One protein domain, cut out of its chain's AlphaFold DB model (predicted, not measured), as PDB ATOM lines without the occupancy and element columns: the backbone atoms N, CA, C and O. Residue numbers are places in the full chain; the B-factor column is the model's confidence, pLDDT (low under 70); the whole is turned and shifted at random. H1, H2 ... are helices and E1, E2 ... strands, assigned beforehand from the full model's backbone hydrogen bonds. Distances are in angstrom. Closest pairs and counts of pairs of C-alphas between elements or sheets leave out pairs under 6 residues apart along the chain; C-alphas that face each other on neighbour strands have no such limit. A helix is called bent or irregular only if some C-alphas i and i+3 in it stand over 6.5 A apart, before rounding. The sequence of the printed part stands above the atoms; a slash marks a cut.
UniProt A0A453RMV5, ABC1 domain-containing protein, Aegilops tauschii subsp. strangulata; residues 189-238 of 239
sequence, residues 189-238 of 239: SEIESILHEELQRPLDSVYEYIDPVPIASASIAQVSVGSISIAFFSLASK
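AT A GLANCE: This is residues 189 to 238 of the 239 residues of the protein "ABC1 domain-containing protein" of Aegilops tauschii subsp. strangulata (UniProt A0A453RMV5). A long, narrow two-stranded ribbon, bent partway along, runs out through E1 and E2, turns back at residues 219 and 220, and returns through E3 and E4, with H1 set off to one side of it and H2 at the end away from the turn. E2 pairs with E3 beyond the bend and E1 with E4 before it, so the ribbon is two small separate sheets, orders E1 - E4 and E2 - E3, both antiparallel. The printed part has 50 residues with two named helices and four named strands, in the order H1, E1, E2, E3, E4, H2, and its class is mixed, helices and strands. The whole is only just loose, close to compact, with a radius of gyration of the C-alphas of 11.9 A, and elongated, spanning 36 by 20 by 16 A.

HOW THE PARTS SIT: H1, residues 189 to 199, is apart from E2, residues 216 to 218, from E3, residues 221 to 223, from E4, residues 226 to 228, and from H2, residues 230 to 236. Residues 196 to 202, of which 196 to 199 belong to H1, stand free. E1, residues 207 to 210, is the antiparallel neighbour of E4, at 178 degrees between their directions; C-alphas 210 and 226 face each other at 4.2 A, and N 208 and O 227 are within hydrogen-bond range at 2.8 A, as are N 227 and O 209 at 2.8 A. E2 and E3 form a hairpin, antiparallel at 177 degrees; C-alphas 217 and 222 face each other at 4.3 A, with N 218 and O 221 at 2.8 A and N 223 and O 216 at 2.8 A, both within hydrogen-bond range. E3 runs on into E4 across a break of 2 residues, at 74 degrees. The closest C-alphas of E1 and H2 are those of Tyr 207 and Phe 232, 8.0 A apart. In H1 and H2 every O i to N i+4 pair is within hydrogen-bond range.

IN THESE COORDINATES: H1 begins at C-alpha 189, (-34.857, -23.555, -43.874), and measures 15.2 A from first to last C-alpha. E1 and E2 each measure 6.9 A, E3 6.8 A and E4 6.5 A. E2 begins at C-alpha 216, (-48.215, -28.381, -35.102). H2 measures 10.0 A and ends at C-alpha 236, (-33.959, -49.856, -42.990).

THE WHOLE: The two C-alphas farthest apart are those of Ser 219 and Lys 238, 36.0 A. The printed part has no cut. The link from H1 to E1 is short, the other four are tight, and no link is long. The mean pLDDT of the printed part is 81.5; residue 219 and residues 231 to 238 are under 70.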
ATOM      1  N   SER A 189     -36.307 -23.593 -43.633       92.25
ATOM      2  CA  SER A 189     -34.857 -23.555 -43.874       92.25
ATOM      3  C   SER A 189     -34.014 -23.919 -42.644       92.25
ATOM      4  O   SER A 189     -32.952 -24.527 -42.772       92.25
ATOM      5  N   GLU A 190     -34.468 -23.558 -41.441       90.81
ATOM      6  CA  GLU A 190     -33.788 -23.944 -40.198       90.81
ATOM      7  C   GLU A 190     -34.012 -25.430 -39.903       90.81
ATOM      8  O   GLU A 190     -33.068 -26.140 -39.566       90.81
ATOM      9  N   ILE A 191     -35.239 -25.922 -40.112       90.56
ATOM     10  CA  ILE A 191     -35.566 -27.350 -39.989       90.56
ATOM     11  C   ILE A 191     -34.745 -28.188 -40.977       90.56
ATOM     12  O   ILE A 191     -34.185 -29.211 -40.596       90.56
ATOM     13  N   GLU A 192     -34.633 -27.744 -42.226       90.31
ATOM     14  CA  GLU A 192     -33.836 -28.377 -43.275       90.31
ATOM     15  C   GLU A 192     -32.360 -28.484 -42.873       90.31
ATOM     16  O   GLU A 192     -31.758 -29.550 -43.003       90.31
ATOM     17  N   SER A 193     -31.801 -27.410 -42.305       89.31
ATOM     18  CA  SER A 193     -30.415 -27.382 -41.819       89.31
ATOM     19  C   SER A 193     -30.195 -28.378 -40.678       89.31
ATOM     20  O   SER A 193     -29.263 -29.179 -40.732       89.31
ATOM     21  N   ILE A 194     -31.099 -28.399 -39.691       90.19
ATOM     22  CA  ILE A 194     -31.051 -29.343 -38.564       90.19
ATOM     23  C   ILE A 194     -31.148 -30.787 -39.065       90.19
ATOM     24  O   ILE A 194     -30.372 -31.643 -38.648       90.19
ATOM     25  N   LEU A 195     -32.074 -31.081 -39.981       90.19
ATOM     26  CA  LEU A 195     -32.222 -32.431 -40.526       90.19
ATOM     27  C   LEU A 195     -30.979 -32.869 -41.309       90.19
ATOM     28  O   LEU A 195     -30.593 -34.033 -41.225       90.19
ATOM     29  N   HIS A 196     -30.338 -31.961 -42.046       89.50
ATOM     30  CA  HIS A 196     -29.098 -32.259 -42.759       89.50
ATOM     31  C   HIS A 196     -27.946 -32.582 -41.789       89.50
ATOM     32  O   HIS A 196     -27.177 -33.518 -42.029       89.50
ATOM     33  N   GLU A 197     -27.846 -31.850 -40.675       90.19
ATOM     34  CA  GLU A 197     -26.867 -32.102 -39.612       90.19
ATOM     35  C   GLU A 197     -27.135 -33.417 -38.863       90.19
ATOM     36  O   GLU A 197     -26.209 -34.195 -38.646       90.19
ATOM     37  N   GLU A 198     -28.380 -33.725 -38.513       89.38
ATOM     38  CA  GLU A 198     -28.722 -34.932 -37.745       89.38
ATOM     39  C   GLU A 198     -28.656 -36.214 -38.593       89.38
ATOM     40  O   GLU A 198     -28.192 -37.260 -38.134       89.38
ATOM     41  N   LEU A 199     -29.094 -36.157 -39.856       88.44
ATOM     42  CA  LEU A 199     -29.134 -37.331 -40.734       88.44
ATOM     43  C   LEU A 199     -27.778 -37.650 -41.371       88.44
ATOM     44  O   LEU A 199     -27.596 -38.769 -41.859       88.44
ATOM     45  N   GLN A 200     -26.844 -36.686 -41.394       88.94
ATOM     46  CA  GLN A 200     -25.517 -36.808 -42.021       88.94
ATOM     47  C   GLN A 200     -25.588 -37.315 -43.478       88.94
ATOM     48  O   GLN A 200     -24.692 -38.005 -43.974       88.94
ATOM     49  N   ARG A 201     -26.700 -37.023 -44.163       84.81
ATOM     50  CA  ARG A 201     -27.029 -37.482 -45.517       84.81
ATOM     51  C   ARG A 201     -27.873 -36.427 -46.232       84.81
ATOM     52  O   ARG A 201     -28.623 -35.716 -45.565       84.81
ATOM     53  N   PRO A 202     -27.831 -36.376 -47.576       86.19
ATOM     54  CA  PRO A 202     -28.745 -35.539 -48.342       86.19
ATOM     55  C   PRO A 202     -30.200 -35.904 -48.030       86.19
ATOM     56  O   PRO A 202     -30.556 -37.086 -48.063       86.19
ATOM     57  N   LEU A 203     -31.036 -34.901 -47.763       86.19
ATOM     58  CA  LEU A 203     -32.448 -35.083 -47.416       86.19
ATOM     59  C   LEU A 203     -33.209 -35.902 -48.462       86.19
ATOM     60  O   LEU A 203     -33.901 -36.847 -48.092       86.19
ATOM     61  N   ASP A 204     -32.964 -35.640 -49.746       86.06
ATOM     62  CA  ASP A 204     -33.583 -36.338 -50.886       86.06
ATOM     63  C   ASP A 204     -33.257 -37.844 -50.942       86.06
ATOM     64  O   ASP A 204     -33.922 -38.625 -51.623       86.06
ATOM     65  N   SER A 205     -32.211 -38.284 -50.229       85.19
ATOM     66  CA  SER A 205     -31.862 -39.708 -50.118       85.19
ATOM     67  C   SER A 205     -32.659 -40.442 -49.034       85.19
ATOM     68  O   SER A 205     -32.705 -41.674 -49.033       85.19
ATOM     69  N   VAL A 206     -33.279 -39.696 -48.114       85.50
ATOM     70  CA  VAL A 206     -34.027 -40.211 -46.959       85.50
ATOM     71  C   VAL A 206     -35.523 -39.968 -47.140       85.50
ATOM     72  O   VAL A 206     -36.320 -40.893 -46.990       85.50
ATOM     73  N   TYR A 207     -35.907 -38.750 -47.513       87.75
ATOM     74  CA  TYR A 207     -37.288 -38.334 -47.717       87.75
ATOM     75  C   TYR A 207     -37.564 -38.088 -49.198       87.75
ATOM     76  O   TYR A 207     -36.767 -37.483 -49.902       87.75
ATOM     77  N   GLU A 208     -38.716 -38.562 -49.663       89.94
ATOM     78  CA  GLU A 208     -39.267 -38.218 -50.977       89.94
ATOM     79  C   GLU A 208     -39.927 -36.833 -50.945       89.94
ATOM     80  O   GLU A 208     -39.931 -36.112 -51.939       89.94
ATOM     81  N   TYR A 209     -40.484 -36.453 -49.793       87.50
ATOM     82  CA  TYR A 209     -41.139 -35.165 -49.603       87.50
ATOM     83  C   TYR A 209     -41.195 -34.791 -48.121       87.50
ATOM     84  O   TYR A 209     -41.439 -35.653 -47.278       87.50
ATOM     85  N   ILE A 210     -41.039 -33.505 -47.808       90.19
ATOM     86  CA  ILE A 210     -41.341 -32.929 -46.494       90.19
ATOM     87  C   ILE A 210     -42.220 -31.701 -46.728       90.19
ATOM     88  O   ILE A 210     -41.889 -30.849 -47.551       90.19
ATOM     89  N   ASP A 211     -43.347 -31.617 -46.023       91.06
ATOM     90  CA  ASP A 211     -44.223 -30.452 -46.069       91.06
ATOM     91  C   ASP A 211     -43.551 -29.280 -45.331       91.06
ATOM     92  O   ASP A 211     -43.274 -29.393 -44.126       91.06
ATOM     93  N   PRO A 212     -43.268 -28.154 -46.017       89.56
ATOM     94  CA  PRO A 212     -42.672 -26.986 -45.384       89.56
ATOM     95  C   PRO A 212     -43.620 -26.295 -44.396       89.56
ATOM     96  O   PRO A 212     -43.167 -25.487 -43.586       89.56
ATOM     97  N   VAL A 213     -44.924 -26.595 -44.445       89.62
ATOM     98  CA  VAL A 213     -45.913 -26.090 -43.495       89.62
ATOM     99  C   VAL A 213     -46.082 -27.102 -42.355       89.62
ATOM    100  O   VAL A 213     -46.526 -28.228 -42.579       89.62
ATOM    101  N   PRO A 214     -45.765 -26.732 -41.103       87.44
ATOM    102  CA  PRO A 214     -45.941 -27.639 -39.980       87.44
ATOM    103  C   PRO A 214     -47.416 -27.832 -39.633       87.44
ATOM    104  O   PRO A 214     -48.220 -26.900 -39.673       87.44
ATOM    105  N   ILE A 215     -47.751 -29.049 -39.207       85.44
ATOM    106  CA  ILE A 215     -49.088 -29.399 -38.712       85.44
ATOM    107  C   ILE A 215     -49.283 -29.018 -37.240       85.44
ATOM    108  O   ILE A 215     -50.420 -28.856 -36.798       85.44
ATOM    109  N   ALA A 216     -48.195 -28.869 -36.478       78.19
ATOM    110  CA  ALA A 216     -48.215 -28.381 -35.102       78.19
ATOM    111  C   ALA A 216     -46.863 -27.769 -34.711       78.19
ATOM    112  O   ALA A 216     -45.818 -28.225 -35.169       78.19
ATOM    113  N   SER A 217     -46.882 -26.780 -33.818       77.06
ATOM    114  CA  SER A 217     -45.685 -26.183 -33.218       77.06
ATOM    115  C   SER A 217     -45.887 -26.022 -31.713       77.06
ATOM    116  O   SER A 217     -46.962 -25.622 -31.267       77.06
ATOM    117  N   ALA A 218     -44.868 -26.373 -30.937       71.62
ATOM    118  CA  ALA A 218     -44.811 -26.285 -29.485       71.62
ATOM    119  C   ALA A 218     -43.454 -25.708 -29.049       71.62
ATOM    120  O   ALA A 218     -42.495 -25.727 -29.816       71.62
ATOM    121  N   SER A 219     -43.339 -25.250 -27.798       63.59
ATOM    122  CA  SER A 219     -42.141 -24.567 -27.253       63.59
ATOM    123  C   SER A 219     -40.799 -25.239 -27.520       63.59
ATOM    124  O   SER A 219     -39.781 -24.558 -27.519       63.59
ATOM    125  N   ILE A 220     -40.774 -26.564 -27.656       70.50
ATOM    126  CA  ILE A 220     -39.540 -27.356 -27.757       70.50
ATOM    127  C   ILE A 220     -39.538 -28.241 -29.011       70.50
ATOM    128  O   ILE A 220     -38.577 -28.964 -29.249       70.50
ATOM    129  N   ALA A 221     -40.624 -28.254 -29.785       78.88
ATOM    130  CA  ALA A 221     -40.762 -29.175 -30.904       78.88
ATOM    131  C   ALA A 221     -41.772 -28.674 -31.931       78.88
ATOM    132  O   ALA A 221     -42.820 -28.136 -31.584       78.88
ATOM    133  N   GLN A 222     -41.489 -28.957 -33.196       83.44
ATOM    134  CA  GLN A 222     -42.399 -28.746 -34.311       83.44
ATOM    135  C   GLN A 222     -42.670 -30.083 -35.001       83.44
ATOM    136  O   GLN A 222     -41.787 -30.935 -35.082       83.44
ATOM    137  N   VAL A 223     -43.898 -30.274 -35.481       86.75
ATOM    138  CA  VAL A 223     -44.321 -31.478 -36.198       86.75
ATOM    139  C   VAL A 223     -44.685 -31.097 -37.630       86.75
ATOM    140  O   VAL A 223     -45.584 -30.283 -37.846       86.75
ATOM    141  N   SER A 224     -44.019 -31.732 -38.592       88.50
ATOM    142  CA  SER A 224     -44.282 -31.613 -40.031       88.50
ATOM    143  C   SER A 224     -44.604 -32.984 -40.627       88.50
ATOM    144  O   SER A 224     -44.231 -34.019 -40.073       88.50
ATOM    145  N   VAL A 225     -45.311 -32.999 -41.755       90.75
ATOM    146  CA  VAL A 225     -45.597 -34.229 -42.506       90.75
ATOM    147  C   VAL A 225     -44.443 -34.509 -43.465       90.75
ATOM    148  O   VAL A 225     -43.951 -33.595 -44.117       90.75
ATOM    149  N   GLY A 226     -44.027 -35.770 -43.580       88.62
ATOM    150  CA  GLY A 226     -43.021 -36.194 -44.550       88.62
ATOM    151  C   GLY A 226     -43.308 -37.586 -45.108       88.62
ATOM    152  O   GLY A 226     -43.935 -38.414 -44.448       88.62
ATOM    153  N   SER A 227     -42.857 -37.832 -46.335       86.50
ATOM    154  CA  SER A 227     -42.864 -39.136 -47.003       86.50
ATOM    155  C   SER A 227     -41.429 -39.627 -47.142       86.50
ATOM    156  O   SER A 227     -40.559 -38.894 -47.605       86.50
ATOM    157  N   ILE A 228     -41.173 -40.859 -46.715       85.62
ATOM    158  CA  ILE A 228     -39.843 -41.477 -46.747       85.62
ATOM    159  C   ILE A 228     -39.616 -42.097 -48.127       85.62
ATOM    160  O   ILE A 228     -40.522 -42.717 -48.681       85.62
ATOM    161  N   SER A 229     -38.400 -41.983 -48.656       77.75
ATOM    162  CA  SER A 229     -38.032 -42.618 -49.921       77.75
ATOM    163  C   SER A 229     -38.117 -44.146 -49.819       77.75
ATOM    164  O   SER A 229     -37.575 -44.762 -48.896       77.75
ATOM    165  N   ILE A 230     -38.754 -44.789 -50.805       70.75
ATOM    166  CA  ILE A 230     -38.888 -46.258 -50.891       70.75
ATOM    167  C   ILE A 230     -37.520 -46.960 -50.826       70.75
ATOM    168  O   ILE A 230     -37.390 -48.023 -50.213       70.75
ATOM    169  N   ALA A 231     -36.483 -46.350 -51.408       64.62
ATOM    170  CA  ALA A 231     -35.119 -46.872 -51.365       64.62
ATOM    171  C   ALA A 231     -34.558 -46.902 -49.932       64.62
ATOM    172  O   ALA A 231     -33.910 -47.873 -49.540       64.62
ATOM    173  N   PHE A 232     -34.858 -45.877 -49.132       62.16
ATOM    174  CA  PHE A 232     -34.459 -45.798 -47.731       62.16
ATOM    175  C   PHE A 232     -35.242 -46.790 -46.863       62.16
ATOM    176  O   PHE A 232     -34.645 -47.536 -46.084       62.16
ATOM    177  N   PHE A 233     -36.563 -46.879 -47.049       61.62
ATOM    178  CA  PHE A 233     -37.412 -47.822 -46.313       61.62
ATOM    179  C   PHE A 233     -36.980 -49.282 -46.534       61.62
ATOM    180  O   PHE A 233     -36.884 -50.063 -45.586       61.62
ATOM    181  N   SER A 234     -36.630 -49.645 -47.773       60.69
ATOM    182  CA  SER A 234     -36.135 -50.989 -48.097       60.69
ATOM    183  C   SER A 234     -34.763 -51.310 -47.488       60.69
ATOM    184  O   SER A 234     -34.445 -52.490 -47.328       60.69
ATOM    185  N   LEU A 235     -33.937 -50.301 -47.195       60.06
ATOM    186  CA  LEU A 235     -32.633 -50.456 -46.546       60.06
ATOM    187  C   LEU A 235     -32.778 -50.582 -45.027       60.06
ATOM    188  O   LEU A 235     -32.124 -51.430 -44.428       60.06
ATOM    189  N   ALA A 236     -33.669 -49.796 -44.420       60.16
ATOM    190  CA  ALA A 236     -33.959 -49.856 -42.990       60.16
ATOM    191  C   ALA A 236     -34.670 -51.160 -42.583       60.16
ATOM    192  O   ALA A 236     -34.375 -51.704 -41.532       60.16
ATOM    193  N   SER A 237     -35.552 -51.701 -43.433       59.88
ATOM    194  CA  SER A 237     -36.266 -52.967 -43.181       59.88
ATOM    195  C   SER A 237     -35.389 -54.228 -43.284       59.88
ATOM    196  O   SER A 237     -35.872 -55.324 -42.994       59.88
ATOM    197  N   LYS A 238     -34.147 -54.115 -43.772       54.84
ATOM    198  CA  LYS A 238     -33.214 -55.247 -43.922       54.84
ATOM    199  C   LYS A 238     -32.321 -55.478 -42.698       54.84
ATOM    200  O   LYS A 238     -31.539 -56.429 -42.717       54.84
TER     201      LYS A 238